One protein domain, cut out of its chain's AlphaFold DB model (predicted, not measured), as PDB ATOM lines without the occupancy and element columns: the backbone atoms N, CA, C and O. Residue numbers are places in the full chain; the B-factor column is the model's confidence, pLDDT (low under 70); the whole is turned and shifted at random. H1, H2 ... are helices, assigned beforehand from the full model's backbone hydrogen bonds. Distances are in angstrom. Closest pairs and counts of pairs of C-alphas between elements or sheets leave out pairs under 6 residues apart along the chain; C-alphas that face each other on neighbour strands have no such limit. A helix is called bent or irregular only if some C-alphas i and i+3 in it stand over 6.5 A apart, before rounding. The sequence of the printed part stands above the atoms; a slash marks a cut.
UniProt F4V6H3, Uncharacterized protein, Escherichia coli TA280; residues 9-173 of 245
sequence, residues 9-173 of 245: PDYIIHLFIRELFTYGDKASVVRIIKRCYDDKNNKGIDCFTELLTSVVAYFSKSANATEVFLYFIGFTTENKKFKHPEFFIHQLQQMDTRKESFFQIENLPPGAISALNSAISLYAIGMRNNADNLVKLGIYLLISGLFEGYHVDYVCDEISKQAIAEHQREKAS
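This is residues 9 to 173 of the 245 residues of an uncharacterized protein of Escherichia coli TA280 (UniProt F4V6H3). H8 runs through the middle of the body, with H7 folded back beside one part of it and H3 running beside another; H4 crosses H7 and H8 on one side, and H1 crosses H3. H2 lies at one end of the body, H5 and H6 at the other end, and the last helix, H9, leaves as an arm whose residues 164 to 173 stick out. The printed part has 165 residues with nine named helices, H1 to H9 in order, and no named strand; the class is all helix. It is compact, with a radius of gyration of the C-alphas of 16.7 A, and spans 55 by 41 by 27 A.

H1, residues 9 to 26, begins at C-alpha 9 (-8.432, -19.568, 0.309) and is 22.8 A long; it has a kink of 62 degrees near residue 20 and is irregular, with C-alphas 22 and 25 9.6 A apart. H2 is residues 28 to 38; H3, residues 45 to 61, is 24.1 A long. H4 is residues 65 to 72, H5 residues 80 to 83, and H6 residues 85 to 98. H7, residues 110 to 124, measures 21.4 A. H8, residues 128 to 146, measures 26.5 A and starts at (-13.004, -7.480, 22.174). H9, residues 156 to 173, measures 25.2 A and ends at C-alpha 173 (-32.192, -3.285, 22.575).

H1 touches H2 about perpendicular, at 88 degrees; their closest C-alphas, of Phe 16 and Val 29, are 7.0 A apart. With residue 13 alone H1 only just touches H3, with 3 pairs of C-alphas within 8 A; the closest are those of Ile 13 and Val 55, at 5.8 A. H3 touches residues 135 to 143 of H8 at a shallow tilt of 14 degrees, opposite ways; the closest C-alphas, of Ser 60 and Lys 136, are 5.4 A apart. H4 touches H8 at a steep tilt of 61 degrees, with the C-alphas of Ala 65 and Asp 132 closest, at 4.9 A. H5 and H6 only just touch, with 3 pairs of C-alphas within 8 A, and only at the corner; Lys 81 and Phe 88 have the closest C-alphas, 6.0 A apart. H6 and H7 form a helical hairpin at 28 degrees, with the C-alphas of Pro 85 and Ala 124 closest, at 6.1 A. H7 and H8 form another at 18 degrees, with the C-alphas of Ala 119 and Ala 131 closest, at 4.0 A. H9 touches no helix but is near H8. Every O i to N i+4 pair is within hydrogen-bond range in H2, H3, H4, H6, H7, H8 and H9; H1 has 12 of 14, and H5 is too short for such a pair.

The farthest C-alphas, of Asn 41 and Glu 86, are 55.0 A apart. The printed part has no cut. The link from H6 to H7, 11 residues, is long. Mean pLDDT of the printed part is 78.2; residues 76 to 88, 102, 104 to 106 and 151 to 173 are under 70.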
ATOM      1  N   PRO A   9      -8.243 -21.021   0.312       74.88
ATOM      2  CA  PRO A   9      -8.432 -19.568   0.309       74.88
ATOM      3  C   PRO A   9      -7.930 -18.866   1.580       74.88
ATOM      4  O   PRO A   9      -7.244 -17.851   1.482       74.88
ATOM      5  N   ASP A  10      -8.190 -19.429   2.764       78.88
ATOM      6  CA  ASP A  10      -7.749 -18.843   4.040       78.88
ATOM      7  C   ASP A  10      -6.217 -18.770   4.130       78.88
ATOM      8  O   ASP A  10      -5.659 -17.814   4.673       78.88
ATOM      9  N   TYR A  11      -5.525 -19.765   3.568       84.69
ATOM     10  CA  TYR A  11      -4.066 -19.792   3.518       84.69
ATOM     11  C   TYR A  11      -3.493 -18.701   2.603       84.69
ATOM     12  O   TYR A  11      -2.516 -18.049   2.967       84.69
ATOM     13  N   ILE A  12      -4.116 -18.452   1.447       86.94
ATOM     14  CA  ILE A  12      -3.700 -17.381   0.528       86.94
ATOM     15  C   ILE A  12      -3.887 -16.008   1.188       86.94
ATOM     16  O   ILE A  12      -2.978 -15.180   1.147       86.94
ATOM     17  N   ILE A  13      -5.025 -15.785   1.852       90.75
ATOM     18  CA  ILE A  13      -5.296 -14.542   2.593       90.75
ATOM     19  C   ILE A  13      -4.273 -14.358   3.722       90.75
ATOM     20  O   ILE A  13      -3.743 -13.260   3.897       90.75
ATOM     21  N   HIS A  14      -3.955 -15.423   4.462       90.00
ATOM     22  CA  HIS A  14      -2.917 -15.391   5.490       90.00
ATOM     23  C   HIS A  14      -1.566 -14.973   4.900       90.00
ATOM     24  O   HIS A  14      -0.964 -14.022   5.395       90.00
ATOM     25  N   LEU A  15      -1.097 -15.634   3.837       89.81
ATOM     26  CA  LEU A  15       0.178 -15.290   3.200       89.81
ATOM     27  C   LEU A  15       0.206 -13.838   2.721       89.81
ATOM     28  O   LEU A  15       1.180 -13.138   2.988       89.81
ATOM     29  N   PHE A  16      -0.875 -13.378   2.089       91.56
ATOM     30  CA  PHE A  16      -1.009 -12.000   1.627       91.56
ATOM     31  C   PHE A  16      -0.867 -10.995   2.778       91.56
ATOM     32  O   PHE A  16      -0.024 -10.100   2.719       91.56
ATOM     33  N   ILE A  17      -1.648 -11.160   3.852       91.75
ATOM     34  CA  ILE A  17      -1.593 -10.270   5.020       91.75
ATOM     35  C   ILE A  17      -0.221 -10.340   5.685       91.75
ATOM     36  O   ILE A  17       0.352  -9.310   6.026       91.75
ATOM     37  N   ARG A  18       0.340 -11.537   5.847       89.19
ATOM     38  CA  ARG A  18       1.643 -11.709   6.484       89.19
ATOM     39  C   ARG A  18       2.751 -11.017   5.699       89.19
ATOM     40  O   ARG A  18       3.564 -10.317   6.298       89.19
ATOM     41  N   GLU A  19       2.786 -11.187   4.381       89.56
ATOM     42  CA  GLU A  19       3.769 -10.529   3.519       89.56
ATOM     43  C   GLU A  19       3.614  -9.005   3.586       89.56
ATOM     44  O   GLU A  19       4.601  -8.293   3.781       89.56
ATOM     45  N   LEU A  20       2.375  -8.509   3.523       89.69
ATOM     46  CA  LEU A  20       2.063  -7.084   3.624       89.69
ATOM     47  C   LEU A  20       2.529  -6.482   4.956       89.69
ATOM     48  O   LEU A  20       3.137  -5.416   4.970       89.69
ATOM     49  N   PHE A  21       2.305  -7.178   6.071       87.31
ATOM     50  CA  PHE A  21       2.749  -6.720   7.390       87.31
ATOM     51  C   PHE A  21       4.238  -6.977   7.674       87.31
ATOM     52  O   PHE A  21       4.763  -6.504   8.678       87.31
ATOM     53  N   THR A  22       4.934  -7.693   6.788       85.38
ATOM     54  CA  THR A  22       6.389  -7.886   6.870       85.38
ATOM     55  C   THR A  22       7.136  -6.849   6.032       85.38
ATOM     56  O   THR A  22       8.167  -6.339   6.461       85.38
ATOM     57  N   TYR A  23       6.626  -6.531   4.839       86.19
ATOM     58  CA  TYR A  23       7.347  -5.734   3.842       86.19
ATOM     59  C   TYR A  23       6.645  -4.430   3.440       86.19
ATOM     60  O   TYR A  23       7.211  -3.661   2.666       86.19
ATOM     61  N   GLY A  24       5.438  -4.161   3.938       84.94
ATOM     62  CA  GLY A  24       4.681  -2.956   3.606       84.94
ATOM     63  C   GLY A  24       4.340  -2.860   2.119       84.94
ATOM     64  O   GLY A  24       4.034  -3.855   1.462       84.94
ATOM     65  N   ASP A  25       4.439  -1.654   1.563       81.12
ATOM     66  CA  ASP A  25       4.229  -1.388   0.133       81.12
ATOM     67  C   ASP A  25       5.265  -2.065  -0.787       81.12
ATOM     68  O   ASP A  25       5.016  -2.242  -1.984       81.12
ATOM     69  N   LYS A  26       6.411  -2.485  -0.234       84.69
ATOM     70  CA  LYS A  26       7.466  -3.229  -0.942       84.69
ATOM     71  C   LYS A  26       7.155  -4.720  -1.071       84.69
ATOM     72  O   LYS A  26       7.898  -5.412  -1.773       84.69
ATOM     73  N   ALA A  27       6.087  -5.216  -0.439       89.25
ATOM     74  CA  ALA A  27       5.632  -6.594  -0.589       89.25
ATOM     75  C   ALA A  27       5.506  -6.964  -2.076       89.25
ATOM     76  O   ALA A  27       4.967  -6.205  -2.890       89.25
ATOM     77  N   SER A  28       6.021  -8.135  -2.451       89.38
ATOM     78  CA  SER A  28       6.043  -8.564  -3.850       89.38
ATOM     79  C   SER A  28       4.631  -8.687  -4.390       89.38
ATOM     80  O   SER A  28       4.376  -8.202  -5.491       89.38
ATOM     81  N   VAL A  29       3.709  -9.224  -3.589       87.62
ATOM     82  CA  VAL A  29       2.297  -9.327  -3.963       87.62
ATOM     83  C   VAL A  29       1.659  -7.963  -4.255       87.62
ATOM     84  O   VAL A  29       1.000  -7.815  -5.280       87.62
ATOM     85  N   VAL A  30       1.930  -6.929  -3.449       88.62
ATOM     86  CA  VAL A  30       1.400  -5.570  -3.679       88.62
ATOM     87  C   VAL A  30       1.927  -5.001  -4.990       88.62
ATOM     88  O   VAL A  30       1.155  -4.497  -5.803       88.62
ATOM     89  N   ARG A  31       3.238  -5.108  -5.234       89.50
ATOM     90  CA  ARG A  31       3.855  -4.601  -6.470       89.50
ATOM     91  C   ARG A  31       3.352  -5.332  -7.711       89.50
ATOM     92  O   ARG A  31       3.170  -4.694  -8.743       89.50
ATOM     93  N   ILE A  32       3.156  -6.649  -7.624       89.12
ATOM     94  CA  ILE A  32       2.607  -7.459  -8.719       89.12
ATOM     95  C   ILE A  32       1.194  -6.983  -9.044       89.12
ATOM     96  O   ILE A  32       0.924  -6.674 -10.199       89.12
ATOM     97  N   ILE A  33       0.335  -6.845  -8.030       88.38
ATOM     98  CA  ILE A  33      -1.045  -6.388  -8.218       88.38
ATOM     99  C   ILE A  33      -1.068  -4.999  -8.863       88.38
ATOM    100  O   ILE A  33      -1.723  -4.823  -9.884       88.38
ATOM    101  N   LYS A  34      -0.300  -4.032  -8.336       88.00
ATOM    102  CA  LYS A  34      -0.221  -2.675  -8.910       88.00
ATOM    103  C   LYS A  34       0.192  -2.694 -10.385       88.00
ATOM    104  O   LYS A  34      -0.489  -2.109 -11.216       88.00
ATOM    105  N   ARG A  35       1.234  -3.462 -10.733       87.75
ATOM    106  CA  ARG A  35       1.661  -3.637 -12.135       87.75
ATOM    107  C   ARG A  35       0.571  -4.239 -13.019       87.75
ATOM    108  O   ARG A  35       0.481  -3.872 -14.183       87.75
ATOM    109  N   CYS A  36      -0.224  -5.169 -12.494       86.31
ATOM    110  CA  CYS A  36      -1.336  -5.753 -13.238       86.31
ATOM    111  C   CYS A  36      -2.444  -4.737 -13.512       86.31
ATOM    112  O   CYS A  36      -3.007  -4.769 -14.598       86.31
ATOM    113  N   TYR A  37      -2.726  -3.830 -12.575       83.81
ATOM    114  CA  TYR A  37      -3.664  -2.736 -12.820       83.81
ATOM    115  C   TYR A  37      -3.115  -1.673 -13.782       83.81
ATOM    116  O   TYR A  37      -3.880  -1.095 -14.553       83.81
ATOM    117  N   ASP A  38      -1.805  -1.414 -13.761       85.62
ATOM    118  CA  ASP A  38      -1.174  -0.456 -14.677       85.62
ATOM    119  C   ASP A  38      -1.159  -0.970 -16.138       85.62
ATOM    120  O   ASP A  38      -1.130  -0.180 -17.087       85.62
ATOM    121  N   ASP A  39      -1.197  -2.292 -16.341       85.56
ATOM    122  CA  ASP A  39      -1.245  -2.932 -17.658       85.56
ATOM    123  C   ASP A  39      -2.686  -3.076 -18.179       85.56
ATOM    124  O   ASP A  39      -3.426  -3.998 -17.834       85.56
ATOM    125  N   LYS A  40      -3.062  -2.188 -19.105       70.31
ATOM    126  CA  LYS A  40      -4.398  -2.138 -19.727       70.31
ATOM    127  C   LYS A  40      -4.798  -3.397 -20.511       70.31
ATOM    128  O   LYS A  40      -5.969  -3.531 -20.850       70.31
ATOM    129  N   ASN A  41      -3.860  -4.296 -20.822       75.69
ATOM    130  CA  ASN A  41      -4.133  -5.546 -21.542       75.69
ATOM    131  C   ASN A  41      -4.148  -6.776 -20.618       75.69
ATOM    132  O   ASN A  41      -4.243  -7.913 -21.097       75.69
ATOM    133  N   ASN A  42      -4.034  -6.577 -19.302       76.88
ATOM    134  CA  ASN A  42      -3.889  -7.662 -18.348       76.88
ATOM    135  C   ASN A  42      -5.225  -8.364 -18.059       76.88
ATOM    136  O   ASN A  42      -6.152  -7.780 -17.506       76.88
ATOM    137  N   LYS A  43      -5.301  -9.663 -18.371       73.88
ATOM    138  CA  LYS A  43      -6.484 -10.503 -18.102       73.88
ATOM    139  C   LYS A  43      -6.584 -11.008 -16.656       73.88
ATOM    140  O   LYS A  43      -7.569 -11.641 -16.304       73.88
ATOM    141  N   GLY A  44      -5.556 -10.793 -15.835       72.69
ATOM    142  CA  GLY A  44      -5.489 -11.230 -14.438       72.69
ATOM    143  C   GLY A  44      -6.037 -10.217 -13.431       72.69
ATOM    144  O   GLY A  44      -6.072 -10.516 -12.238       72.69
ATOM    145  N   ILE A  45      -6.461  -9.035 -13.890       80.06
ATOM    146  CA  ILE A  45      -6.991  -7.963 -13.037       80.06
ATOM    147  C   ILE A  45      -8.212  -8.424 -12.230       80.06
ATOM    148  O   ILE A  45      -8.311  -8.120 -11.042       80.06
ATOM    149  N   ASP A  46      -9.071  -9.253 -12.830       79.56
ATOM    150  CA  ASP A  46     -10.265  -9.801 -12.182       79.56
ATOM    151  C   ASP A  46      -9.890 -10.734 -11.026       79.56
ATOM    152  O   ASP A  46     -10.429 -10.607  -9.930       79.56
ATOM    153  N   CYS A  47      -8.895 -11.609 -11.215       79.94
ATOM    154  CA  CYS A  47      -8.426 -12.516 -10.164       79.94
ATOM    155  C   CYS A  47      -7.817 -11.760  -8.974       79.94
ATOM    156  O   CYS A  47      -8.013 -12.147  -7.821       79.94
ATOM    157  N   PHE A  48      -7.073 -10.680  -9.227       85.12
ATOM    158  CA  PHE A  48      -6.521  -9.862  -8.146       85.12
ATOM    159  C   PHE A  48      -7.598  -9.026  -7.453       85.12
ATOM    160  O   PHE A  48      -7.592  -8.937  -6.228       85.12
ATOM    161  N   THR A  49      -8.562  -8.496  -8.203       83.56
ATOM    162  CA  THR A  49      -9.749  -7.827  -7.649       83.56
ATOM    163  C   THR A  49     -10.538  -8.776  -6.742       83.56
ATOM    164  O   THR A  49     -10.926  -8.407  -5.629       83.56
ATOM    165  N   GLU A  50     -10.718 -10.027  -7.171       83.25
ATOM    166  CA  GLU A  50     -11.380 -11.078  -6.396       83.25
ATOM    167  C   GLU A  50     -10.587 -11.437  -5.133       83.25
ATOM    168  O   GLU A  50     -11.178 -11.569  -4.059       83.25
ATOM    169  N   LEU A  51      -9.254 -11.524  -5.214       86.31
ATOM    170  CA  LEU A  51      -8.395 -11.729  -4.045       86.31
ATOM    171  C   LEU A  51      -8.550 -10.589  -3.031       86.31
ATOM    172  O   LEU A  51      -8.797 -10.853  -1.855       86.31
ATOM    173  N   LEU A  52      -8.429  -9.329  -3.465       88.25
ATOM    174  CA  LEU A  52      -8.544  -8.162  -2.582       88.25
ATOM    175  C   LEU A  52      -9.930  -8.094  -1.926       88.25
ATOM    176  O   LEU A  52     -10.041  -7.897  -0.713       88.25
ATOM    177  N   THR A  53     -10.983  -8.349  -2.704       85.44
ATOM    178  CA  THR A  53     -12.359  -8.455  -2.200       85.44
ATOM    179  C   THR A  53     -12.502  -9.596  -1.193       85.44
ATOM    180  O   THR A  53     -13.114  -9.416  -0.139       85.44
ATOM    181  N   SER A  54     -11.892 -10.751  -1.463       86.62
ATOM    182  CA  SER A  54     -11.921 -11.916  -0.574       86.62
ATOM    183  C   SER A  54     -11.208 -11.652   0.749       86.62
ATOM    184  O   SER A  54     -11.714 -12.058   1.795       86.62
ATOM    185  N   VAL A  55     -10.085 -10.925   0.738       90.00
ATOM    186  CA  VAL A  55      -9.383 -10.496   1.959       90.00
ATOM    187  C   VAL A  55     -10.312  -9.648   2.831       90.00
ATOM    188  O   VAL A  55     -10.500  -9.955   4.010       90.00
ATOM    189  N   VAL A  56     -10.942  -8.615   2.260       89.50
ATOM    190  CA  VAL A  56     -11.867  -7.739   3.001       89.50
ATOM    191  C   VAL A  56     -13.077  -8.529   3.512       89.50
ATOM    192  O   VAL A  56     -13.427  -8.437   4.690       89.50
ATOM    193  N   ALA A  57     -13.692  -9.355   2.664       85.38
ATOM    194  CA  ALA A  57     -14.863 -10.151   3.025       85.38
ATOM    195  C   ALA A  57     -14.564 -11.171   4.135       85.38
ATOM    196  O   ALA A  57     -15.392 -11.371   5.029       85.38
ATOM    197  N   TYR A  58     -13.382 -11.790   4.107       88.38
ATOM    198  CA  TYR A  58     -12.943 -12.747   5.117       88.38
ATOM    199  C   TYR A  58     -12.884 -12.114   6.512       88.38
ATOM    200  O   TYR A  58     -13.471 -12.643   7.459       88.38
ATOM    201  N   PHE A  59     -12.245 -10.946   6.646       89.62
ATOM    202  CA  PHE A  59     -12.172 -10.255   7.935       89.62
ATOM    203  C   PHE A  59     -13.536  -9.756   8.407       89.62
ATOM    204  O   PHE A  59     -13.881  -9.931   9.577       89.62
ATOM    205  N   SER A  60     -14.345  -9.210   7.502       84.88
ATOM    206  CA  SER A  60     -15.687  -8.710   7.816       84.88
ATOM    207  C   SER A  60     -16.613  -9.788   8.380       84.88
ATOM    208  O   SER A  60     -17.308  -9.547   9.370       84.88
ATOM    209  N   LYS A  61     -16.564 -11.000   7.810       85.06
ATOM    210  CA  LYS A  61     -17.344 -12.166   8.264       85.06
ATOM    211  C   LYS A  61     -16.750 -12.849   9.500       85.06
ATOM    212  O   LYS A  61     -17.406 -13.701  10.100       85.06
ATOM    213  N   SER A  62     -15.528 -12.501   9.900       84.19
ATOM    214  CA  SER A  62     -14.889 -13.102  11.068       84.19
ATOM    215  C   SER A  62     -15.531 -12.610  12.370       84.19
ATOM    216  O   SER A  62     -15.607 -11.408  12.638       84.19
ATOM    217  N   ALA A  63     -15.976 -13.557  13.200       82.50
ATOM    218  CA  ALA A  63     -16.517 -13.281  14.532       82.50
ATOM    219  C   ALA A  63     -15.428 -12.874  15.541       82.50
ATOM    220  O   ALA A  63     -15.727 -12.191  16.508       82.50
ATOM    221  N   ASN A  64     -14.182 -13.289  15.303       85.62
ATOM    222  CA  ASN A  64     -13.002 -13.003  16.117       85.62
ATOM    223  C   ASN A  64     -11.894 -12.399  15.236       85.62
ATOM    224  O   ASN A  64     -10.783 -12.925  15.134       85.62
ATOM    225  N   ALA A  65     -12.231 -11.317  14.527       90.00
ATOM    226  CA  ALA A  65     -11.367 -10.685  13.529       90.00
ATOM    227  C   ALA A  65      -9.983 -10.317  14.084       90.00
ATOM    228  O   ALA A  65      -8.982 -10.521  13.400       90.00
ATOM    229  N   THR A  66      -9.909  -9.853  15.333       90.25
ATOM    230  CA  THR A  66      -8.650  -9.463  15.973       90.25
ATOM    231  C   THR A  66      -7.741 -10.652  16.232       90.25
ATOM    232  O   THR A  66      -6.562 -10.595  15.906       90.25
ATOM    233  N   GLU A  67      -8.272 -11.754  16.767       87.19
ATOM    234  CA  GLU A  67      -7.485 -12.973  16.997       87.19
ATOM    235  C   GLU A  67      -6.923 -13.531  15.688       87.19
ATOM    236  O   GLU A  67      -5.759 -13.927  15.622       87.19
ATOM    237  N   VAL A  68      -7.747 -13.533  14.639       88.44
ATOM    238  CA  VAL A  68      -7.352 -13.989  13.304       88.44
ATOM    239  C   VAL A  68      -6.273 -13.086  12.709       88.44
ATOM    240  O   VAL A  68      -5.283 -13.584  12.178       88.44
ATOM    241  N   PHE A  69      -6.430 -11.769  12.833       90.50
ATOM    242  CA  PHE A  69      -5.441 -10.806  12.362       90.50
ATOM    243  C   PHE A  69      -4.100 -10.981  13.075       90.50
ATOM    244  O   PHE A  69      -3.074 -11.129  12.416       90.50
ATOM    245  N   LEU A  70      -4.124 -11.036  14.411       86.50
ATOM    246  CA  LEU A  70      -2.949 -11.268  15.248       86.50
ATOM    247  C   LEU A  70      -2.228 -12.565  14.852       86.50
ATOM    248  O   LEU A  70      -1.006 -12.570  14.702       86.50
ATOM    249  N   TYR A  71      -2.975 -13.641  14.593       85.06
ATOM    250  CA  TYR A  71      -2.417 -14.888  14.073       85.06
ATOM    251  C   TYR A  71      -1.715 -14.697  12.715       85.06
ATOM    252  O   TYR A  71      -0.578 -15.143  12.564       85.06
ATOM    253  N   PHE A  72      -2.330 -13.991  11.759       87.38
ATOM    254  CA  PHE A  72      -1.744 -13.776  10.425       87.38
ATOM    255  C   PHE A  72      -0.445 -12.971  10.450       87.38
ATOM    256  O   PHE A  72       0.468 -13.245   9.673       87.38
ATOM    257  N   ILE A  73      -0.328 -12.008  11.361       84.44
ATOM    258  CA  ILE A  73       0.896 -11.209  11.519       84.44
ATOM    259  C   ILE A  73       1.942 -11.885  12.424       84.44
ATOM    260  O   ILE A  73       2.961 -11.282  12.749       84.44
ATOM    261  N   GLY A  74       1.705 -13.127  12.863       75.69
ATOM    262  CA  GLY A  74       2.629 -13.877  13.722       75.69
ATOM    263  C   GLY A  74       2.616 -13.462  15.198       75.69
ATOM    264  O   GLY A  74       3.456 -13.918  15.973       75.69
ATOM    265  N   PHE A  75       1.652 -12.644  15.622       71.62
ATOM    266  CA  PHE A  75       1.380 -12.352  17.027       71.62
ATOM    267  C   PHE A  75       0.397 -13.391  17.582       71.62
ATOM    268  O   PHE A  75      -0.795 -13.150  17.722       71.62
ATOM    269  N   THR A  76       0.868 -14.588  17.918       58.28
ATOM    270  CA  THR A  76      -0.009 -15.604  18.528       58.28
ATOM    271  C   THR A  76      -0.543 -15.133  19.888       58.28
ATOM    272  O   THR A  76       0.228 -14.648  20.716       58.28
ATOM    273  N   THR A  77      -1.829 -15.351  20.181       52.44
ATOM    274  CA  THR A  77      -2.471 -15.045  21.483       52.44
ATOM    275  C   THR A  77      -1.894 -15.832  22.670       52.44
ATOM    276  O   THR A  77      -2.195 -15.532  23.824       52.44
ATOM    277  N   GLU A  78      -1.010 -16.799  22.415       48.56
ATOM    278  CA  GLU A  78      -0.205 -17.478  23.437       48.56
ATOM    279  C   GLU A  78       0.934 -16.615  24.004       48.56
ATOM    280  O   GLU A  78       1.565 -16.996  24.995       48.56
ATOM    281  N   ASN A  79       1.183 -15.436  23.422       51.72
ATOM    282  CA  ASN A  79       2.174 -14.496  23.924       51.72
ATOM    283  C   ASN A  79       1.822 -14.116  25.373       51.72
ATOM    284  O   ASN A  79       0.763 -13.539  25.630       51.72
ATOM    285  N   LYS A  80       2.712 -14.427  26.328       49.47
ATOM    286  CA  LYS A  80       2.515 -14.189  27.776       49.47
ATOM    287  C   LYS A  80       2.055 -12.756  28.093       49.47
ATOM    288  O   LYS A  80       1.369 -12.550  29.086       49.47
ATOM    289  N   LYS A  81       2.367 -11.795  27.218       51.78
ATOM    290  CA  LYS A  81       1.949 -10.390  27.296       51.78
ATOM    291  C   LYS A  81       0.429 -10.171  27.256       51.78
ATOM    292  O   LYS A  81      -0.050  -9.288  27.949       51.78
ATOM    293  N   PHE A  82      -0.335 -10.976  26.512       53.28
ATOM    294  CA  PHE A  82      -1.805 -10.855  26.466       53.28
ATOM    295  C   PHE A  82      -2.508 -11.571  27.631       53.28
ATOM    296  O   PHE A  82      -3.705 -11.382  27.832       53.28
ATOM    297  N   LYS A  83      -1.778 -12.386  28.409       56.59
ATOM    298  CA  LYS A  83      -2.299 -13.039  29.624       56.59
ATOM    299  C   LYS A  83      -2.263 -12.128  30.855       56.59
ATOM    300  O   LYS A  83      -2.941 -12.429  31.830       56.59
ATOM    301  N   HIS A  84      -1.501 -11.038  30.789       61.88
ATOM    302  CA  HIS A  84      -1.303 -10.078  31.871       61.88
ATOM    303  C   HIS A  84      -1.602  -8.655  31.374       61.88
ATOM    304  O   HIS A  84      -0.687  -7.962  30.909       61.88
ATOM    305  N   PRO A  85      -2.878  -8.227  31.423       60.88
ATOM    306  CA  PRO A  85      -3.322  -6.927  30.920       60.88
ATOM    307  C   PRO A  85      -2.493  -5.756  31.462       60.88
ATOM    308  O   PRO A  85      -2.199  -4.816  30.732       60.88
ATOM    309  N   GLU A  86      -2.049  -5.838  32.715       66.06
ATOM    310  CA  GLU A  86      -1.237  -4.839  33.409       66.06
ATOM    311  C   GLU A  86       0.110  -4.551  32.724       66.06
ATOM    312  O   GLU A  86       0.477  -3.388  32.542       66.06
ATOM    313  N   PHE A  87       0.826  -5.583  32.266       64.50
ATOM    314  CA  PHE A  87       2.100  -5.402  31.561       64.50
ATOM    315  C   PHE A  87       1.888  -4.832  30.162       64.50
ATOM    316  O   PHE A  87       2.708  -4.048  29.679       64.50
ATOM    317  N   PHE A  88       0.782  -5.203  29.514       67.06
ATOM    318  CA  PHE A  88       0.446  -4.690  28.194       67.06
ATOM    319  C   PHE A  88       0.002  -3.227  28.247       67.06
ATOM    320  O   PHE A  88       0.440  -2.438  27.419       67.06
ATOM    321  N   ILE A  89      -0.797  -2.837  29.245       70.44
ATOM    322  CA  ILE A  89      -1.198  -1.441  29.476       70.44
ATOM    323  C   ILE A  89       0.032  -0.565  29.704       70.44
ATOM    324  O   ILE A  89       0.148   0.497  29.099       70.44
ATOM    325  N   HIS A  90       0.987  -1.022  30.513       70.31
ATOM    326  CA  HIS A  90       2.229  -0.285  30.718       70.31
ATOM    327  C   HIS A  90       3.052  -0.167  29.422       70.31
ATOM    328  O   HIS A  90       3.592   0.896  29.122       70.31
ATOM    329  N   GLN A  91       3.109  -1.226  28.609       70.62
ATOM    330  CA  GLN A  91       3.762  -1.171  27.299       70.62
ATOM    331  C   GLN A  91       3.051  -0.189  26.351       70.62
ATOM    332  O   GLN A  91       3.718   0.611  25.704       70.62
ATOM    333  N   LEU A  92       1.717  -0.198  26.314       71.94
ATOM    334  CA  LEU A  92       0.905   0.748  25.546       71.94
ATOM    335  C   LEU A  92       1.164   2.195  25.962       71.94
ATOM    336  O   LEU A  92       1.352   3.048  25.104       71.94
ATOM    337  N   GLN A  93       1.215   2.468  27.266       71.50
ATOM    338  CA  GLN A  93       1.514   3.799  27.798       71.50
ATOM    339  C   GLN A  93       2.918   4.263  27.405       71.50
ATOM    340  O   GLN A  93       3.106   5.423  27.038       71.50
ATOM    341  N   GLN A  94       3.910   3.368  27.447       73.38
ATOM    342  CA  GLN A  94       5.257   3.686  26.973       73.38
ATOM    343  C   GLN A  94       5.283   3.969  25.474       73.38
ATOM    344  O   GLN A  94       5.938   4.919  25.057       73.38
ATOM    345  N   MET A  95       4.567   3.172  24.681       73.94
ATOM    346  CA  MET A  95       4.458   3.374  23.239       73.94
ATOM    347  C   MET A  95       3.792   4.712  22.919       73.94
ATOM    348  O   MET A  95       4.337   5.475  22.135       73.94
ATOM    349  N   ASP A  96       2.697   5.055  23.596       71.50
ATOM    350  CA  ASP A  96       2.020   6.347  23.442       71.50
ATOM    351  C   ASP A  96       2.941   7.522  23.821       71.50
ATOM    352  O   ASP A  96       3.129   8.460  23.046       71.50
ATOM    353  N   THR A  97       3.643   7.408  24.955       73.69
ATOM    354  CA  THR A  97       4.627   8.409  25.409       73.69
ATOM    355  C   THR A  97       5.757   8.607  24.394       73.69
ATOM    356  O   THR A  97       6.219   9.727  24.178       73.69
ATOM    357  N   ARG A  98       6.210   7.522  23.756       76.00
ATOM    358  CA  ARG A  98       7.273   7.532  22.741       76.00
ATOM    359  C   ARG A  98       6.759   7.791  21.323       76.00
ATOM    360  O   ARG A  98       7.572   7.899  20.410       76.00
ATOM    361  N   LYS A  99       5.439   7.912  21.134       71.50
ATOM    362  CA  LYS A  99       4.766   7.958  19.823       71.50
ATOM    363  C   LYS A  99       5.117   6.764  18.923       71.50
ATOM    364  O   LYS A  99       5.197   6.884  17.704       71.50
ATOM    365  N   GLU A 100       5.335   5.606  19.533       70.69
ATOM    366  CA  GLU A 100       5.611   4.344  18.857       70.69
ATOM    367  C   GLU A 100       4.304   3.603  18.542       70.69
ATOM    368  O   GLU A 100       3.353   3.594  19.320       70.69
ATOM    369  N   SER A 101       4.262   2.949  17.385       70.94
ATOM    370  CA  SER A 101       3.148   2.104  16.943       70.94
ATOM    371  C   SER A 101       3.514   0.623  17.035       70.94
ATOM    372  O   SER A 101       4.694   0.281  16.971       70.94
ATOM    373  N   PHE A 102       2.520  -0.270  17.139       69.62
ATOM    374  CA  PHE A 102       2.777  -1.716  17.024       69.62
ATOM    375  C   PHE A 102       3.287  -2.062  15.632       69.62
ATOM    376  O   PHE A 102       4.166  -2.904  15.470       69.62
ATOM    377  N   PHE A 103       2.745  -1.366  14.637       72.06
ATOM    378  CA  PHE A 103       3.192  -1.428  13.260       72.06
ATOM    379  C   PHE A 103       4.045  -0.200  12.953       72.06
ATOM    380  O   PHE A 103       3.522   0.905  12.832       72.06
ATOM    381  N   GLN A 104       5.355  -0.394  12.819       67.38
ATOM    382  CA  GLN A 104       6.289   0.609  12.290       67.38
ATOM    383  C   GLN A 104       6.602   0.311  10.820       67.38
ATOM    384  O   GLN A 104       7.757   0.246  10.409       67.38
ATOM    385  N   ILE A 105       5.562   0.027  10.039       69.75
ATOM    386  CA  ILE A 105       5.717  -0.356   8.639       69.75
ATOM    387  C   ILE A 105       5.581   0.906   7.798       69.75
ATOM    388  O   ILE A 105       4.534   1.555   7.805       69.75
ATOM    389  N   GLU A 106       6.653   1.257   7.093       65.62
ATOM    390  CA  GLU A 106       6.672   2.406   6.192       65.62
ATOM    391  C   GLU A 106       5.653   2.237   5.050       65.62
ATOM    392  O   GLU A 106       5.387   1.126   4.588       65.62
ATOM    393  N   ASN A 107       5.096   3.363   4.590       75.69
ATOM    394  CA  ASN A 107       4.253   3.475   3.391       75.69
ATOM    395  C   ASN A 107       2.934   2.678   3.387       75.69
ATOM    396  O   ASN A 107       2.327   2.493   2.330       75.69
ATOM    397  N   LEU A 108       2.447   2.235   4.546       86.06
ATOM    398  CA  LEU A 108       1.066   1.774   4.671       86.06
ATOM    399  C   LEU A 108       0.120   2.955   4.963       86.06
ATOM    400  O   LEU A 108       0.520   3.906   5.638       86.06
ATOM    401  N   PRO A 109      -1.144   2.906   4.493       88.50
ATOM    402  CA  PRO A 109      -2.138   3.940   4.761       88.50
ATOM    403  C   PRO A 109      -2.236   4.297   6.259       88.50
ATOM    404  O   PRO A 109      -2.572   3.435   7.078       88.50
ATOM    405  N   PRO A 110      -1.995   5.564   6.655       86.00
ATOM    406  CA  PRO A 110      -1.862   5.938   8.065       86.00
ATOM    407  C   PRO A 110      -3.160   5.727   8.856       86.00
ATOM    408  O   PRO A 110      -3.123   5.306  10.014       86.00
ATOM    409  N   GLY A 111      -4.319   5.945   8.224       86.44
ATOM    410  CA  GLY A 111      -5.627   5.677   8.830       86.44
ATOM    411  C   GLY A 111      -5.839   4.194   9.148       86.44
ATOM    412  O   GLY A 111      -6.334   3.858  10.223       86.44
ATOM    413  N   ALA A 112      -5.385   3.304   8.261       89.50
ATOM    414  CA  ALA A 112      -5.448   1.862   8.475       89.50
ATOM    415  C   ALA A 112      -4.560   1.427   9.645       89.50
ATOM    416  O   ALA A 112      -5.011   0.711  10.537       89.50
ATOM    417  N   ILE A 113      -3.320   1.921   9.685       88.12
ATOM    418  CA  ILE A 113      -2.373   1.621  10.764       88.12
ATOM    419  C   ILE A 113      -2.897   2.113  12.113       88.12
ATOM    420  O   ILE A 113      -2.852   1.380  13.101       88.12
ATOM    421  N   SER A 114      -3.479   3.310  12.145       87.12
ATOM    422  CA  SER A 114      -4.079   3.885  13.354       87.12
ATOM    423  C   SER A 114      -5.245   3.037  13.872       87.12
ATOM    424  O   SER A 114      -5.317   2.749  15.071       87.12
ATOM    425  N   ALA A 115      -6.129   2.581  12.976       90.06
ATOM    426  CA  ALA A 115      -7.238   1.697  13.325       90.06
ATOM    427  C   ALA A 115      -6.745   0.342  13.863       90.06
ATOM    428  O   ALA A 115      -7.219  -0.111  14.904       90.06
ATOM    429  N   LEU A 116      -5.753  -0.274  13.214       91.00
ATOM    430  CA  LEU A 116      -5.218  -1.579  13.618       91.00
ATOM    431  C   LEU A 116      -4.431  -1.520  14.932       91.00
ATOM    432  O   LEU A 116      -4.603  -2.390  15.783       91.00
ATOM    433  N   ASN A 117      -3.624  -0.477  15.148       87.12
ATOM    434  CA  ASN A 117      -2.974  -0.237  16.439       87.12
ATOM    435  C   ASN A 117      -4.017  -0.083  17.555       87.12
ATOM    436  O   ASN A 117      -3.901  -0.710  18.605       87.12
ATOM    437  N   SER A 118      -5.063   0.711  17.308       88.00
ATOM    438  CA  SER A 118      -6.149   0.917  18.272       88.00
ATOM    439  C   SER A 118      -6.890  -0.385  18.573       88.00
ATOM    440  O   SER A 118      -7.206  -0.658  19.730       88.00
ATOM    441  N   ALA A 119      -7.117  -1.224  17.558       90.50
ATOM    442  CA  ALA A 119      -7.730  -2.532  17.734       90.50
ATOM    443  C   ALA A 119      -6.929  -3.416  18.698       90.50
ATOM    444  O   ALA A 119      -7.500  -3.987  19.625       90.50
ATOM    445  N   ILE A 120      -5.605  -3.480  18.532       86.12
ATOM    446  CA  ILE A 120      -4.719  -4.253  19.414       86.12
ATOM    447  C   ILE A 120      -4.793  -3.734  20.854       86.12
ATOM    448  O   ILE A 120      -4.911  -4.529  21.791       86.12
ATOM    449  N   SER A 121      -4.778  -2.412  21.038       84.31
ATOM    450  CA  SER A 121      -4.908  -1.789  22.358       84.31
ATOM    451  C   SER A 121      -6.227  -2.159  23.037       84.31
ATOM    452  O   SER A 121      -6.230  -2.603  24.186       84.31
ATOM    453  N   LEU A 122      -7.347  -2.038  22.314       86.12
ATOM    454  CA  LEU A 122      -8.677  -2.397  22.816       86.12
ATOM    455  C   LEU A 122      -8.788  -3.887  23.138       86.12
ATOM    456  O   LEU A 122      -9.381  -4.265  24.150       86.12
ATOM    457  N   TYR A 123      -8.190  -4.735  22.305       86.25
ATOM    458  CA  TYR A 123      -8.182  -6.176  22.510       86.25
ATOM    459  C   TYR A 123      -7.483  -6.549  23.816       86.25
ATOM    460  O   TYR A 123      -7.998  -7.354  24.592       86.25
ATOM    461  N   ALA A 124      -6.349  -5.909  24.100       78.69
ATOM    462  CA  ALA A 124      -5.570  -6.181  25.298       78.69
ATOM    463  C   ALA A 124      -6.252  -5.752  26.604       78.69
ATOM    464  O   ALA A 124      -6.076  -6.415  27.623       78.69
ATOM    465  N   ILE A 125      -7.069  -4.694  26.579       80.56
ATOM    466  CA  ILE A 125      -7.875  -4.276  27.740       80.56
ATOM    467  C   ILE A 125      -9.229  -5.004  27.824       80.56
ATOM    468  O   ILE A 125     -10.073  -4.663  28.650       80.56
ATOM    469  N   GLY A 126      -9.458  -6.008  26.971       79.88
ATOM    470  CA  GLY A 126     -10.657  -6.848  26.993       79.88
ATOM    471  C   GLY A 126     -11.863  -6.285  26.235       79.88
ATOM    472  O   GLY A 126     -12.923  -6.911  26.239       79.88
ATOM    473  N   MET A 127     -11.724  -5.160  25.526       85.00
ATOM    474  CA  MET A 127     -12.778  -4.569  24.690       85.00
ATOM    475  C   MET A 127     -12.868  -5.267  23.321       85.00
ATOM    476  O   MET A 127     -12.719  -4.642  22.271       85.00
ATOM    477  N   ARG A 128     -13.121  -6.583  23.341       85.12
ATOM    478  CA  ARG A 128     -13.004  -7.480  22.174       85.12
ATOM    479  C   ARG A 128     -13.872  -7.066  20.984       85.12
ATOM    480  O   ARG A 128     -13.348  -6.931  19.890       85.12
ATOM    481  N   ASN A 129     -15.151  -6.758  21.204       84.81
ATOM    482  CA  ASN A 129     -16.059  -6.373  20.112       84.81
ATOM    483  C   ASN A 129     -15.593  -5.098  19.388       84.81
ATOM    484  O   ASN A 129     -15.642  -5.014  18.163       84.81
ATOM    485  N   ASN A 130     -15.115  -4.104  20.143       88.00
ATOM    486  CA  ASN A 130     -14.611  -2.863  19.555       88.00
ATOM    487  C   ASN A 130     -13.293  -3.095  18.817       88.00
ATOM    488  O   ASN A 130     -13.089  -2.528  17.747       88.00
ATOM    489  N   ALA A 131     -12.425  -3.952  19.357       89.75
ATOM    490  CA  ALA A 131     -11.211  -4.368  18.671       89.75
ATOM    491  C   ALA A 131     -11.524  -5.057  17.337       89.75
ATOM    492  O   ALA A 131     -10.973  -4.669  16.310       89.75
ATOM    493  N   ASP A 132     -12.466  -6.003  17.325       89.50
ATOM    494  CA  ASP A 132     -12.846  -6.735  16.116       89.50
ATOM    495  C   ASP A 132     -13.402  -5.797  15.041       89.50
ATOM    496  O   ASP A 132     -13.023  -5.899  13.873       89.50
ATOM    497  N   ASN A 133     -14.236  -4.831  15.429       89.31
ATOM    498  CA  ASN A 133     -14.754  -3.817  14.511       89.31
ATOM    499  C   ASN A 133     -13.646  -2.915  13.950       89.31
ATOM    500  O   ASN A 133     -13.651  -2.606  12.757       89.31
ATOM    501  N   LEU A 134     -12.669  -2.533  14.776       92.31
ATOM    502  CA  LEU A 134     -11.522  -1.751  14.317       92.31
ATOM    503  C   LEU A 134     -10.578  -2.549  13.417       92.31
ATOM    504  O   LEU A 134     -10.034  -1.966  12.485       92.31
ATOM    505  N   VAL A 135     -10.410  -3.859  13.624       93.94
ATOM    506  CA  VAL A 135      -9.656  -4.700  12.681       93.94
ATOM    507  C   VAL A 135     -10.356  -4.762  11.332       93.94
ATOM    508  O   VAL A 135      -9.708  -4.550  10.310       93.94
ATOM    509  N   LYS A 136     -11.673  -4.992  11.308       93.19
ATOM    510  CA  LYS A 136     -12.454  -5.015  10.059       93.19
ATOM    511  C   LYS A 136     -12.306  -3.704   9.286       93.19
ATOM    512  O   LYS A 136     -11.981  -3.722   8.100       93.19
ATOM    513  N   LEU A 137     -12.471  -2.573   9.975       90.38
ATOM    514  CA  LEU A 137     -12.283  -1.247   9.389       90.38
ATOM    515  C   LEU A 137     -10.831  -1.012   8.949       90.38
ATOM    516  O   LEU A 137     -10.594  -0.494   7.865       90.38
ATOM    517  N   GLY A 138      -9.863  -1.401   9.777       92.12
ATOM    518  CA  GLY A 138      -8.442  -1.241   9.501       92.12
ATOM    519  C   GLY A 138      -8.000  -2.004   8.256       92.12
ATOM    520  O   GLY A 138      -7.330  -1.424   7.411       92.12
ATOM    521  N   ILE A 139      -8.431  -3.260   8.093       92.81
ATOM    522  CA  ILE A 139      -8.177  -4.052   6.880       92.81
ATOM    523  C   ILE A 139      -8.840  -3.411   5.663       92.81
ATOM    524  O   ILE A 139      -8.194  -3.279   4.629       92.81
ATOM    525  N   TYR A 140     -10.087  -2.954   5.781       90.56
ATOM    526  CA  TYR A 140     -10.744  -2.237   4.690       90.56
ATOM    527  C   TYR A 140      -9.942  -0.998   4.258       90.56
ATOM    528  O   TYR A 140      -9.569  -0.883   3.095       90.56
ATOM    529  N   LEU A 141      -9.604  -0.112   5.200       90.44
ATOM    530  CA  LEU A 141      -8.817   1.095   4.924       90.44
ATOM    531  C   LEU A 141      -7.432   0.768   4.356       90.44
ATOM    532  O   LEU A 141      -6.909   1.531   3.547       90.44
ATOM    533  N   LEU A 142      -6.836  -0.346   4.783       91.31
ATOM    534  CA  LEU A 142      -5.533  -0.794   4.310       91.31
ATOM    535  C   LEU A 142      -5.587  -1.129   2.823       91.31
ATOM    536  O   LEU A 142      -4.792  -0.606   2.049       91.31
ATOM    537  N   ILE A 143      -6.530  -1.986   2.431       90.88
ATOM    538  CA  ILE A 143      -6.667  -2.428   1.045       90.88
ATOM    539  C   ILE A 143      -7.136  -1.261   0.168       90.88
ATOM    540  O   ILE A 143      -6.489  -0.959  -0.833       90.88
ATOM    541  N   SER A 144      -8.159  -0.517   0.597       87.38
ATOM    542  CA  SER A 144      -8.644   0.661  -0.128       87.38
ATOM    543  C   SER A 144      -7.561   1.717  -0.320       87.38
ATOM    544  O   SER A 144      -7.391   2.203  -1.429       87.38
ATOM    545  N   GLY A 145      -6.786   2.043   0.718       88.88
ATOM    546  CA  GLY A 145      -5.730   3.051   0.618       88.88
ATOM    547  C   GLY A 145      -4.525   2.595  -0.211       88.88
ATOM    548  O   GLY A 145      -3.919   3.399  -0.912       88.88
ATOM    549  N   LEU A 146      -4.170   1.306  -0.180       89.06
ATOM    550  CA  LEU A 146      -3.077   0.779  -1.009       89.06
ATOM    551  C   LEU A 146      -3.410   0.786  -2.505       89.06
ATOM    552  O   LEU A 146      -2.483   0.855  -3.322       89.06
ATOM    553  N   PHE A 147      -4.702   0.707  -2.842       86.81
ATOM    554  CA  PHE A 147      -5.200   0.547  -4.207       86.81
ATOM    555  C   PHE A 147      -6.230   1.615  -4.632       86.81
ATOM    556  O   PHE A 147      -7.000   1.392  -5.561       86.81
ATOM    557  N   GLU A 148      -6.235   2.786  -3.990       82.44
ATOM    558  CA  GLU A 148      -7.232   3.854  -4.201       82.44
ATOM    559  C   GLU A 148      -7.338   4.300  -5.673       82.44
ATOM    560  O   GLU A 148      -8.430   4.547  -6.178       82.44
ATOM    561  N   GLY A 149      -6.214   4.319  -6.397       76.25
ATOM    562  CA  GLY A 149      -6.147   4.697  -7.815       76.25
ATOM    563  C   GLY A 149      -6.662   3.650  -8.809       76.25
ATOM    564  O   GLY A 149      -6.582   3.881 -10.012       76.25
ATOM    565  N   TYR A 150      -7.161   2.506  -8.334       75.62
ATOM    566  CA  TYR A 150      -7.479   1.343  -9.166       75.62
ATOM    567  C   TYR A 150      -8.965   0.953  -9.181       75.62
ATOM    568  O   TYR A 150      -9.307  -0.096  -9.718       75.62
ATOM    569  N   HIS A 151      -9.847   1.796  -8.625       65.38
ATOM    570  CA  HIS A 151     -11.313   1.624  -8.645       65.38
ATOM    571  C   HIS A 151     -11.787   0.217  -8.243       65.38
ATOM    572  O   HIS A 151     -12.656  -0.377  -8.876       65.38
ATOM    573  N   VAL A 152     -11.193  -0.331  -7.184       65.62
ATOM    574  CA  VAL A 152     -11.599  -1.628  -6.644       65.62
ATOM    575  C   VAL A 152     -12.904  -1.443  -5.866       65.62
ATOM    576  O   VAL A 152     -12.900  -0.909  -4.757       65.62
ATOM    577  N   ASP A 153     -14.020  -1.875  -6.452       59.66
ATOM    578  CA  ASP A 153     -15.318  -1.897  -5.778       59.66
ATOM    579  C   ASP A 153     -15.352  -3.046  -4.767       59.66
ATOM    580  O   ASP A 153     -15.637  -4.202  -5.082       59.66
ATOM    581  N   TYR A 154     -15.040  -2.732  -3.514       63.44
ATOM    582  CA  TYR A 154     -15.208  -3.681  -2.423       63.44
ATOM    583  C   TYR A 154     -16.698  -3.883  -2.133       63.44
ATOM    584  O   TYR A 154     -17.503  -2.958  -2.253       63.44
ATOM    585  N   VAL A 155     -17.068  -5.071  -1.643       53.84
ATOM    586  CA  VAL A 155     -18.406  -5.353  -1.089       53.84
ATOM    587  C   VAL A 155     -18.575  -4.604   0.252       53.84
ATOM    588  O   VAL A 155     -18.641  -5.182   1.332       53.84
ATOM    589  N   CYS A 156     -18.585  -3.273   0.196       49.59
ATOM    590  CA  CYS A 156     -18.773  -2.349   1.315       49.59
ATOM    591  C   CYS A 156     -20.222  -2.264   1.768       49.59
ATOM    592  O   CYS A 156     -20.505  -1.879   2.908       49.59
ATOM    593  N   ASP A 157     -21.133  -2.610   0.868       53.31
ATOM    594  CA  ASP A 157     -22.554  -2.413   1.066       53.31
ATOM    595  C   ASP A 157     -23.077  -3.333   2.177       53.31
ATOM    596  O   ASP A 157     -23.860  -2.905   3.020       53.31
ATOM    597  N   GLU A 158     -22.566  -4.563   2.274       53.62
ATOM    598  CA  GLU A 158     -22.911  -5.475   3.369       53.62
ATOM    599  C   GLU A 158     -22.310  -5.037   4.708       53.62
ATOM    600  O   GLU A 158     -23.017  -5.040   5.711       53.62
ATOM    601  N   ILE A 159     -21.046  -4.600   4.738       52.78
ATOM    602  CA  ILE A 159     -20.347  -4.196   5.974       52.78
ATOM    603  C   ILE A 159     -20.991  -2.945   6.572       52.78
ATOM    604  O   ILE A 159     -21.274  -2.898   7.768       52.78
ATOM    605  N   SER A 160     -21.264  -1.947   5.730       51.56
ATOM    606  CA  SER A 160     -21.924  -0.708   6.144       51.56
ATOM    607  C   SER A 160     -23.338  -0.996   6.634       51.56
ATOM    608  O   SER A 160     -23.719  -0.548   7.714       51.56
ATOM    609  N   LYS A 161     -24.103  -1.821   5.904       54.81
ATOM    610  CA  LYS A 161     -25.445  -2.241   6.331       54.81
ATOM    611  C   LYS A 161     -25.409  -3.034   7.631       54.81
ATOM    612  O   LYS A 161     -26.282  -2.831   8.464       54.81
ATOM    613  N   GLN A 162     -24.413  -3.891   7.836       55.75
ATOM    614  CA  GLN A 162     -24.300  -4.727   9.026       55.75
ATOM    615  C   GLN A 162     -23.866  -3.919  10.252       55.75
ATOM    616  O   GLN A 162     -24.491  -4.049  11.298       55.75
ATOM    617  N   ALA A 163     -22.894  -3.012  10.116       52.69
ATOM    618  CA  ALA A 163     -22.489  -2.100  11.186       52.69
ATOM    619  C   ALA A 163     -23.624  -1.136  11.573       52.69
ATOM    620  O   ALA A 163     -23.896  -0.927  12.758       52.69
ATOM    621  N   ILE A 164     -24.346  -0.598  10.583       56.47
ATOM    622  CA  ILE A 164     -25.554   0.200  10.823       56.47
ATOM    623  C   ILE A 164     -26.619  -0.666  11.502       56.47
ATOM    624  O   ILE A 164     -27.199  -0.239  12.495       56.47
ATOM    625  N   ALA A 165     -26.866  -1.887  11.025       60.56
ATOM    626  CA  ALA A 165     -27.860  -2.784  11.604       60.56
ATOM    627  C   ALA A 165     -27.519  -3.190  13.043       60.56
ATOM    628  O   ALA A 165     -28.420  -3.242  13.872       60.56
ATOM    629  N   GLU A 166     -26.252  -3.444  13.367       61.69
ATOM    630  CA  GLU A 166     -25.787  -3.754  14.723       61.69
ATOM    631  C   GLU A 166     -25.915  -2.547  15.646       61.69
ATOM    632  O   GLU A 166     -26.483  -2.675  16.729       61.69
ATOM    633  N   HIS A 167     -25.499  -1.360  15.198       58.06
ATOM    634  CA  HIS A 167     -25.682  -0.130  15.965       58.06
ATOM    635  C   HIS A 167     -27.168   0.161  16.217       58.06
ATOM    636  O   HIS A 167     -27.567   0.498  17.333       58.06
ATOM    637  N   GLN A 168     -28.017  -0.021  15.202       64.31
ATOM    638  CA  GLN A 168     -29.466   0.116  15.339       64.31
ATOM    639  C   GLN A 168     -30.052  -0.970  16.244       64.31
ATOM    640  O   GLN A 168     -30.943  -0.672  17.031       64.31
ATOM    641  N   ARG A 169     -29.543  -2.205  16.193       63.44
ATOM    642  CA  ARG A 169     -29.972  -3.313  17.057       63.44
ATOM    643  C   ARG A 169     -29.594  -3.063  18.514       63.44
ATOM    644  O   ARG A 169     -30.436  -3.266  19.378       63.44
ATOM    645  N   GLU A 170     -28.392  -2.564  18.787       63.47
ATOM    646  CA  GLU A 170     -27.944  -2.191  20.135       63.47
ATOM    647  C   GLU A 170     -28.722  -0.980  20.672       63.47
ATOM    648  O   GLU A 170     -29.124  -0.926  21.835       63.47
ATOM    649  N   LYS A 171     -28.989   0.007  19.811       61.00
ATOM    650  CA  LYS A 171     -29.826   1.157  20.163       61.00
ATOM    651  C   LYS A 171     -31.281   0.741  20.399       61.00
ATOM    652  O   LYS A 171     -31.923   1.281  21.294       61.00
ATOM    653  N   ALA A 172     -31.788  -0.227  19.638       61.31
ATOM    654  CA  ALA A 172     -33.131  -0.779  19.787       61.31
ATOM    655  C   ALA A 172     -33.265  -1.731  20.985       61.31
ATOM    656  O   ALA A 172     -34.358  -1.833  21.538       61.31
ATOM    657  N   SER A 173     -32.189  -2.408  21.399       61.41
ATOM    658  CA  SER A 173     -32.192  -3.285  22.575       61.41
ATOM    659  C   SER A 173     -32.170  -2.508  23.891       61.41
ATOM    660  O   SER A 173     -32.527  -3.061  24.929       61.41
TER     661      SER A 173